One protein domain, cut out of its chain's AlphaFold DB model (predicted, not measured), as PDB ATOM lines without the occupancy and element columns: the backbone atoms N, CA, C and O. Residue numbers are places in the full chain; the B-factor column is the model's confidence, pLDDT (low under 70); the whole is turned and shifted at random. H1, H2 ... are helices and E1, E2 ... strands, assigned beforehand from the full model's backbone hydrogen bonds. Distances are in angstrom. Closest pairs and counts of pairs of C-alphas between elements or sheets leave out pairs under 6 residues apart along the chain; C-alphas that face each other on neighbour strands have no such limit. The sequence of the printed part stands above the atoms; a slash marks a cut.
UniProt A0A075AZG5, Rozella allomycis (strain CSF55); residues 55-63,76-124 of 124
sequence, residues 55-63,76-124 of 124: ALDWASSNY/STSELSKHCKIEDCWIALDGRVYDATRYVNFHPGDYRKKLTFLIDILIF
ATOM      1  N   ALA A  55     182.042 103.685 176.470       75.62
ATOM      2  CA  ALA A  55     180.842 103.070 175.894       75.62
ATOM      3  C   ALA A  55     179.650 104.052 175.828       75.62
ATOM      4  O   ALA A  55     178.829 103.979 174.915       75.62
ATOM      5  N   LEU A  56     179.576 104.997 176.773       78.31
ATOM      6  CA  LEU A  56     178.569 106.063 176.778       78.31
ATOM      7  C   LEU A  56     178.809 107.092 175.656       78.31
ATOM      8  O   LEU A  56     177.859 107.568 175.029       78.31
ATOM      9  N   ASP A  57     180.078 107.393 175.372       78.75
ATOM     10  CA  ASP A  57     180.474 108.302 174.292       78.75
ATOM     11  C   ASP A  57     180.125 107.684 172.927       78.75
ATOM     12  O   ASP A  57     179.587 108.362 172.049       78.75
ATOM     13  N   TRP A  58     180.322 106.367 172.780       75.25
ATOM     14  CA  TRP A  58     179.901 105.609 171.596       75.25
ATOM     15  C   TRP A  58     178.388 105.670 171.362       75.25
ATOM     16  O   TRP A  58     177.935 105.999 170.263       75.25
ATOM     17  N   ALA A  59     177.593 105.388 172.399       76.50
ATOM     18  CA  ALA A  59     176.134 105.422 172.301       76.50
ATOM     19  C   ALA A  59     175.621 106.809 171.868       76.50
ATOM     20  O   ALA A  59     174.705 106.907 171.051       76.50
ATOM     21  N   SER A  60     176.264 107.871 172.361       76.06
ATOM     22  CA  SER A  60     175.940 109.256 172.003       76.06
ATOM     23  C   SER A  60     176.322 109.593 170.552       76.06
ATOM     24  O   SER A  60     175.601 110.329 169.879       76.06
ATOM     25  N   SER A  61     177.420 109.024 170.038       67.56
ATOM     26  CA  SER A  61     177.884 109.217 168.653       67.56
ATOM     27  C   SER A  61     176.987 108.526 167.611       67.56
ATOM     28  O   SER A  61     176.693 109.095 166.554       67.56
ATOM     29  N   ASN A  62     176.484 107.325 167.917       63.44
ATOM     30  CA  ASN A  62     175.659 106.540 166.990       63.44
ATOM     31  C   ASN A  62     174.317 107.186 166.636       63.44
ATOM     32  O   ASN A  62     173.808 106.971 165.534       63.44
ATOM     33  N   TYR A  63     173.762 108.013 167.523       55.59
ATOM     34  CA  TYR A  63     172.471 108.663 167.295       55.59
ATOM     35  C   TYR A  63     172.460 109.559 166.042       55.59
ATOM     36  O   TYR A  63     171.437 109.677 165.374       55.59
ATOM     37  N   SER A  76     179.284  90.526 148.666       84.94
ATOM     38  CA  SER A  76     179.977  89.245 148.504       84.94
ATOM     39  C   SER A  76     181.062  89.061 149.568       84.94
ATOM     40  O   SER A  76     181.650  90.026 150.054       84.94
ATOM     41  N   THR A  77     181.399  87.813 149.897       81.44
ATOM     42  CA  THR A  77     182.500  87.513 150.830       81.44
ATOM     43  C   THR A  77     183.848  88.033 150.321       81.44
ATOM     44  O   THR A  77     184.667  88.512 151.102       81.44
ATOM     45  N   SER A  78     184.069  88.007 149.002       84.50
ATOM     46  CA  SER A  78     185.274  88.554 148.371       84.50
ATOM     47  C   SER A  78     185.375  90.071 148.522       84.50
ATOM     48  O   SER A  78     186.472  90.595 148.695       84.50
ATOM     49  N   GLU A  79     184.252  90.781 148.466       85.12
ATOM     50  CA  GLU A  79     184.200  92.220 148.725       85.12
ATOM     51  C   GLU A  79     184.444  92.518 150.200       85.12
ATOM     52  O   GLU A  79     185.350  93.286 150.508       85.12
ATOM     53  N   LEU A  80     183.757  91.812 151.101       83.31
ATOM     54  CA  LEU A  80     183.932  91.955 152.547       83.31
ATOM     55  C   LEU A  80     185.402  91.806 152.973       83.31
ATOM     56  O   LEU A  80     185.899  92.590 153.775       83.31
ATOM     57  N   SER A  81     186.124  90.851 152.379       80.69
ATOM     58  CA  SER A  81     187.536  90.599 152.698       80.69
ATOM     59  C   SER A  81     188.480  91.778 152.401       80.69
ATOM     60  O   SER A  81     189.569  91.850 152.970       80.69
ATOM     61  N   LYS A  82     188.076  92.719 151.534       84.62
ATOM     62  CA  LYS A  82     188.865  93.916 151.196       84.62
ATOM     63  C   LYS A  82     188.777  95.001 152.275       84.62
ATOM     64  O   LYS A  82     189.699  95.810 152.381       84.62
ATOM     65  N   HIS A  83     187.716  94.996 153.081       82.38
ATOM     66  CA  HIS A  83     187.424  95.999 154.110       82.38
ATOM     67  C   HIS A  83     187.974  95.566 155.479       82.38
ATOM     68  O   HIS A  83     187.239  95.347 156.442       82.38
ATOM     69  N   CYS A  84     189.299  95.395 155.548       78.00
ATOM     70  CA  CYS A  84     190.023  94.908 156.729       78.00
ATOM     71  C   CYS A  84     190.940  95.962 157.377       78.00
ATOM     72  O   CYS A  84     191.814  95.622 158.176       78.00
ATOM     73  N   LYS A  85     190.785  97.244 157.027       81.31
ATOM     74  CA  LYS A  85     191.639  98.337 157.525       81.31
ATOM     75  C   LYS A  85     190.962  99.062 158.682       81.31
ATOM     76  O   LYS A  85     189.749  99.106 158.758       81.31
ATOM     77  N   ILE A  86     191.733  99.710 159.557       77.25
ATOM     78  CA  ILE A  86     191.181 100.474 160.699       77.25
ATOM     79  C   ILE A  86     190.221 101.578 160.233       77.25
ATOM     80  O   ILE A  86     189.202 101.819 160.866       77.25
ATOM     81  N   GLU A  87     190.561 102.237 159.127       79.75
ATOM     82  CA  GLU A  87     189.780 103.327 158.533       79.75
ATOM     83  C   GLU A  87     188.663 102.833 157.600       79.75
ATOM     84  O   GLU A  87     187.886 103.642 157.106       79.75
ATOM     85  N   ASP A  88     188.599 101.523 157.348       79.56
ATOM     86  CA  ASP A  88     187.637 100.882 156.452       79.56
ATOM     87  C   ASP A  88     187.479  99.410 156.868       79.56
ATOM     88  O   ASP A  88     188.107  98.502 156.304       79.56
ATOM     89  N   CYS A  89     186.738  99.209 157.964       82.56
ATOM     90  CA  CYS A  89     186.572  97.919 158.632       82.56
ATOM     91  C   CYS A  89     185.114  97.492 158.581       82.56
ATOM     92  O   CYS A  89     184.258  98.142 159.188       82.56
ATOM     93  N   TRP A  90     184.828  96.384 157.902       86.25
ATOM     94  CA  TRP A  90     183.495  95.790 157.883       86.25
ATOM     95  C   TRP A  90     183.488  94.458 158.626       86.25
ATOM     96  O   TRP A  90     184.442  93.684 158.558       86.25
ATOM     97  N   ILE A  91     182.386  94.182 159.319       82.12
ATOM     98  CA  ILE A  91     182.171  92.928 160.042       82.12
ATOM     99  C   ILE A  91     180.889  92.262 159.556       82.12
ATOM    100  O   ILE A  91     179.885  92.935 159.326       82.12
ATOM    101  N   ALA A  92     180.909  90.939 159.403       84.19
ATOM    102  CA  ALA A  92     179.709  90.163 159.113       84.19
ATOM    103  C   ALA A  92     179.198  89.502 160.392       84.19
ATOM    104  O   ALA A  92     179.873  88.640 160.932       84.19
ATOM    105  N   LEU A  93     178.012  89.880 160.860       81.25
ATOM    106  CA  LEU A  93     177.339  89.301 162.025       81.25
ATOM    107  C   LEU A  93     175.960  88.803 161.588       81.25
ATOM    108  O   LEU A  93     175.204  89.556 160.978       81.25
ATOM    109  N   ASP A  94     175.629  87.546 161.890       83.31
ATOM    110  CA  ASP A  94     174.306  86.958 161.606       83.31
ATOM    111  C   ASP A  94     173.858  87.112 160.133       83.31
ATOM    112  O   ASP A  94     172.741  87.521 159.814       83.31
ATOM    113  N   GLY A  95     174.788  86.877 159.198       82.31
ATOM    114  CA  GLY A  95     174.533  87.008 157.757       82.31
ATOM    115  C   GLY A  95     174.331  88.447 157.262       82.31
ATOM    116  O   GLY A  95     173.956  88.648 156.107       82.31
ATOM    117  N   ARG A  96     174.583  89.453 158.107       81.88
ATOM    118  CA  ARG A  96     174.501  90.882 157.777       81.88
ATOM    119  C   ARG A  96     175.874  91.525 157.887       81.88
ATOM    120  O   ARG A  96     176.660  91.162 158.753       81.88
ATOM    121  N   VAL A  97     176.149  92.499 157.029       83.88
ATOM    122  CA  VAL A  97     177.408  93.252 157.038       83.88
ATOM    123  C   VAL A  97     177.191  94.607 157.701       83.88
ATOM    124  O   VAL A  97     176.230  95.308 157.383       83.88
ATOM    125  N   TYR A  98     178.094  94.970 158.607       80.69
ATOM    126  CA  TYR A  98     178.087  96.218 159.358       80.69
ATOM    127  C   TYR A  98     179.404  96.965 159.156       80.69
ATOM    128  O   TYR A  98     180.476  96.360 159.160       80.69
ATOM    129  N   ASP A  99     179.322  98.287 159.038       84.38
ATOM    130  CA  ASP A  99     180.486  99.170 159.076       84.38
ATOM    131  C   ASP A  99     180.947  99.339 160.533       84.38
ATOM    132  O   ASP A  99     180.274  99.965 161.357       84.38
ATOM    133  N   ALA A 100     182.091  98.745 160.860       81.00
ATOM    134  CA  ALA A 100     182.702  98.782 162.183       81.00
ATOM    135  C   ALA A 100     183.778  99.868 162.312       81.00
ATOM    136  O   ALA A 100     184.340 100.025 163.396       81.00
ATOM    137  N   THR A 101     184.048 100.646 161.258       82.69
ATOM    138  CA  THR A 101     185.146 101.626 161.183       82.69
ATOM    139  C   THR A 101     185.190 102.554 162.394       82.69
ATOM    140  O   THR A 101     186.233 102.749 163.019       82.69
ATOM    141  N   ARG A 102     184.035 103.097 162.798       78.31
ATOM    142  CA  ARG A 102     183.966 103.993 163.962       78.31
ATOM    143  C   ARG A 102     184.095 103.256 165.293       78.31
ATOM    144  O   ARG A 102     184.554 103.853 166.260       78.31
ATOM    145  N   TYR A 103     183.723 101.980 165.342       75.00
ATOM    146  CA  TYR A 103     183.737 101.171 166.558       75.00
ATOM    147  C   TYR A 103     185.137 100.656 166.921       75.00
ATOM    148  O   TYR A 103     185.420 100.456 168.103       75.00
ATOM    149  N   VAL A 104     186.050 100.522 165.950       75.75
ATOM    150  CA  VAL A 104     187.419 100.007 166.176       75.75
ATOM    151  C   VAL A 104     188.155 100.751 167.301       75.75
ATOM    152  O   VAL A 104     188.947 100.161 168.036       75.75
ATOM    153  N   ASN A 105     187.887 102.048 167.476       74.19
ATOM    154  CA  ASN A 105     188.531 102.858 168.509       74.19
ATOM    155  C   ASN A 105     187.855 102.793 169.889       74.19
ATOM    156  O   ASN A 105     188.493 103.149 170.876       74.19
ATOM    157  N   PHE A 106     186.609 102.318 169.966       70.75
ATOM    158  CA  PHE A 106     185.845 102.157 171.210       70.75
ATOM    159  C   PHE A 106     185.865 100.714 171.735       70.75
ATOM    160  O   PHE A 106     185.320 100.440 172.805       70.75
ATOM    161  N   HIS A 107     186.478  99.782 170.998       70.94
ATOM    162  CA  HIS A 107     186.560  98.389 171.410       70.94
ATOM    163  C   HIS A 107     187.405  98.253 172.694       70.94
ATOM    164  O   HIS A 107     188.575  98.649 172.699       70.94
ATOM    165  N   PRO A 108     186.854  97.689 173.788       63.62
ATOM    166  CA  PRO A 108     187.567  97.541 175.051       63.62
ATOM    167  C   PRO A 108     188.686  96.497 174.904       63.62
ATOM    168  O   PRO A 108     188.465  95.294 175.006       63.62
ATOM    169  N   GLY A 109     189.903  96.958 174.617       56.09
ATOM    170  CA  GLY A 109     191.081  96.116 174.415       56.09
ATOM    171  C   GLY A 109     192.267  96.923 173.892       56.09
ATOM    172  O   GLY A 109     192.098  97.929 173.207       56.09
ATOM    173  N   ASP A 110     193.477  96.506 174.259       52.81
ATOM    174  CA  ASP A 110     194.710  97.240 173.978       52.81
ATOM    175  C   ASP A 110     194.877  97.496 172.467       52.81
ATOM    176  O   ASP A 110     194.837  96.577 171.642       52.81
ATOM    177  N   TYR A 111     195.091  98.761 172.103       53.06
ATOM    178  CA  TYR A 111     195.119  99.289 170.731       53.06
ATOM    179  C   TYR A 111     196.115  98.579 169.796       53.06
ATOM    180  O   TYR A 111     196.015  98.681 168.574       53.06
ATOM    181  N   ARG A 112     197.080  97.852 170.364       50.78
ATOM    182  CA  ARG A 112     198.131  97.107 169.653       50.78
ATOM    183  C   ARG A 112     197.622  95.824 168.994       50.78
ATOM    184  O   ARG A 112     198.295  95.294 168.119       50.78
ATOM    185  N   LYS A 113     196.445  95.334 169.396       52.41
ATOM    186  CA  LYS A 113     195.802  94.117 168.867       52.41
ATOM    187  C   LYS A 113     194.555  94.418 168.012       52.41
ATOM    188  O   LYS A 113     193.773  93.514 167.732       52.41
ATOM    189  N   LYS A 114     194.373  95.687 167.604       54.53
ATOM    190  CA  LYS A 114     193.166  96.232 166.943       54.53
ATOM    191  C   LYS A 114     192.717  95.494 165.682       54.53
ATOM    192  O   LYS A 114     191.526  95.475 165.416       54.53
ATOM    193  N   LEU A 115     193.634  94.915 164.906       50.88
ATOM    194  CA  LEU A 115     193.297  94.310 163.611       50.88
ATOM    195  C   LEU A 115     193.208  92.784 163.655       50.88
ATOM    196  O   LEU A 115     192.434  92.193 162.916       50.88
ATOM    197  N   THR A 116     193.985  92.147 164.527       52.41
ATOM    198  CA  THR A 116     194.042  90.687 164.639       52.41
ATOM    199  C   THR A 116     192.772  90.122 165.274       52.41
ATOM    200  O   THR A 116     192.207  89.169 164.758       52.41
ATOM    201  N   PHE A 117     192.239  90.770 166.314       49.47
ATOM    202  CA  PHE A 117     191.069  90.245 167.032       49.47
ATOM    203  C   PHE A 117     189.716  90.514 166.356       49.47
ATOM    204  O   PHE A 117     188.766  89.778 166.603       49.47
ATOM    205  N   LEU A 118     189.613  91.528 165.490       51.34
ATOM    206  CA  LEU A 118     188.381  91.792 164.730       51.34
ATOM    207  C   LEU A 118     188.099  90.715 163.672       51.34
ATOM    208  O   LEU A 118     186.958  90.563 163.248       51.34
ATOM    209  N   ILE A 119     189.122  89.947 163.291       50.56
ATOM    210  CA  ILE A 119     189.003  88.809 162.376       50.56
ATOM    211  C   ILE A 119     188.744  87.514 163.174       50.56
ATOM    212  O   ILE A 119     187.955  86.680 162.738       50.56
ATOM    213  N   ASP A 120     189.314  87.385 164.379       45.31
ATOM    214  CA  ASP A 120     189.194  86.178 165.216       45.31
ATOM    215  C   ASP A 120     187.843  86.031 165.946       45.31
ATOM    216  O   ASP A 120     187.466  84.920 166.301       45.31
ATOM    217  N   ILE A 121     187.081  87.111 166.171       47.78
ATOM    218  CA  ILE A 121     185.748  87.023 166.815       47.78
ATOM    219  C   ILE A 121     184.649  86.581 165.822       47.78
ATOM    220  O   ILE A 121     183.510  86.350 166.224       47.78
ATOM    221  N   LEU A 122     184.960  86.437 164.529       49.69
ATOM    222  CA  LEU A 122     183.934  86.284 163.490       49.69
ATOM    223  C   LEU A 122     184.180  85.210 162.431       49.69
ATOM    224  O   LEU A 122     183.454  85.152 161.437       49.69
ATOM    225  N   ILE A 123     185.137  84.312 162.650       46.41
ATOM    226  CA  ILE A 123     185.248  83.085 161.862       46.41
ATOM    227  C   ILE A 123     185.435  81.929 162.850       46.41
ATOM    228  O   ILE A 123     186.511  81.795 163.423       46.41
ATOM    229  N   PHE A 124     184.375  81.118 162.981       38.47
ATOM    230  CA  PHE A 124     184.129  79.953 163.859       38.47
ATOM    231  C   PHE A 124     183.284  80.211 165.111       38.47
ATOM    232  O   PHE A 124     183.768  80.839 166.075       38.47
TER     233      PHE A 124
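AT A GLANCE: This is residues 55 to 63 and 76 to 124 of the 124 residues of a protein of Rozella allomycis (strain CSF55) (UniProt A0A075AZG5). A two-stranded antiparallel hairpin, E1 and E2, sits among short helices: H2 and H3 lie near E1, and H1 is off at a far end. The 58 printed residues, with order H1 H2 E1 E2 H3, are of mixed class, under half in named elements. The whole is compact, radius of gyration of the C-alphas 11.8 A, spans 33 by 27 by 21 A.

IN THESE COORDINATES: Find C-alpha 55 at (180.842, 103.070, 175.894); H1, residues 55 to 62, runs 10.9 A. Then come H2, 77 to 80; E1, 88 to 93, 16.5 A; E2, 96 to 99, 10.3 A; and H3, 117 to 120, ending at (189.194, 86.178, 165.216).

HOW THE PARTS SIT: In the hairpin, N 91 and O 98 are 2.9 A apart, directions at 153 degrees. The closest C-alphas of H2 and E1 are Leu 80 and Trp 90, 6.6 A; of E1 and H3, Ile 91 and Leu 118, 7.9 A. H1 is apart from H2, H3, E1 and E2. Every O i to N i+4 pair in H1 is within hydrogen-bond range; H2 and H3 are too short for one.

THE WHOLE: Across the cut, residues 64 to 75, C-alphas 63 and 76 are 28.0 A apart. E2 to H3 is a long link. Look for pLDDT under 70 at 61 to 63 and 108 to 124.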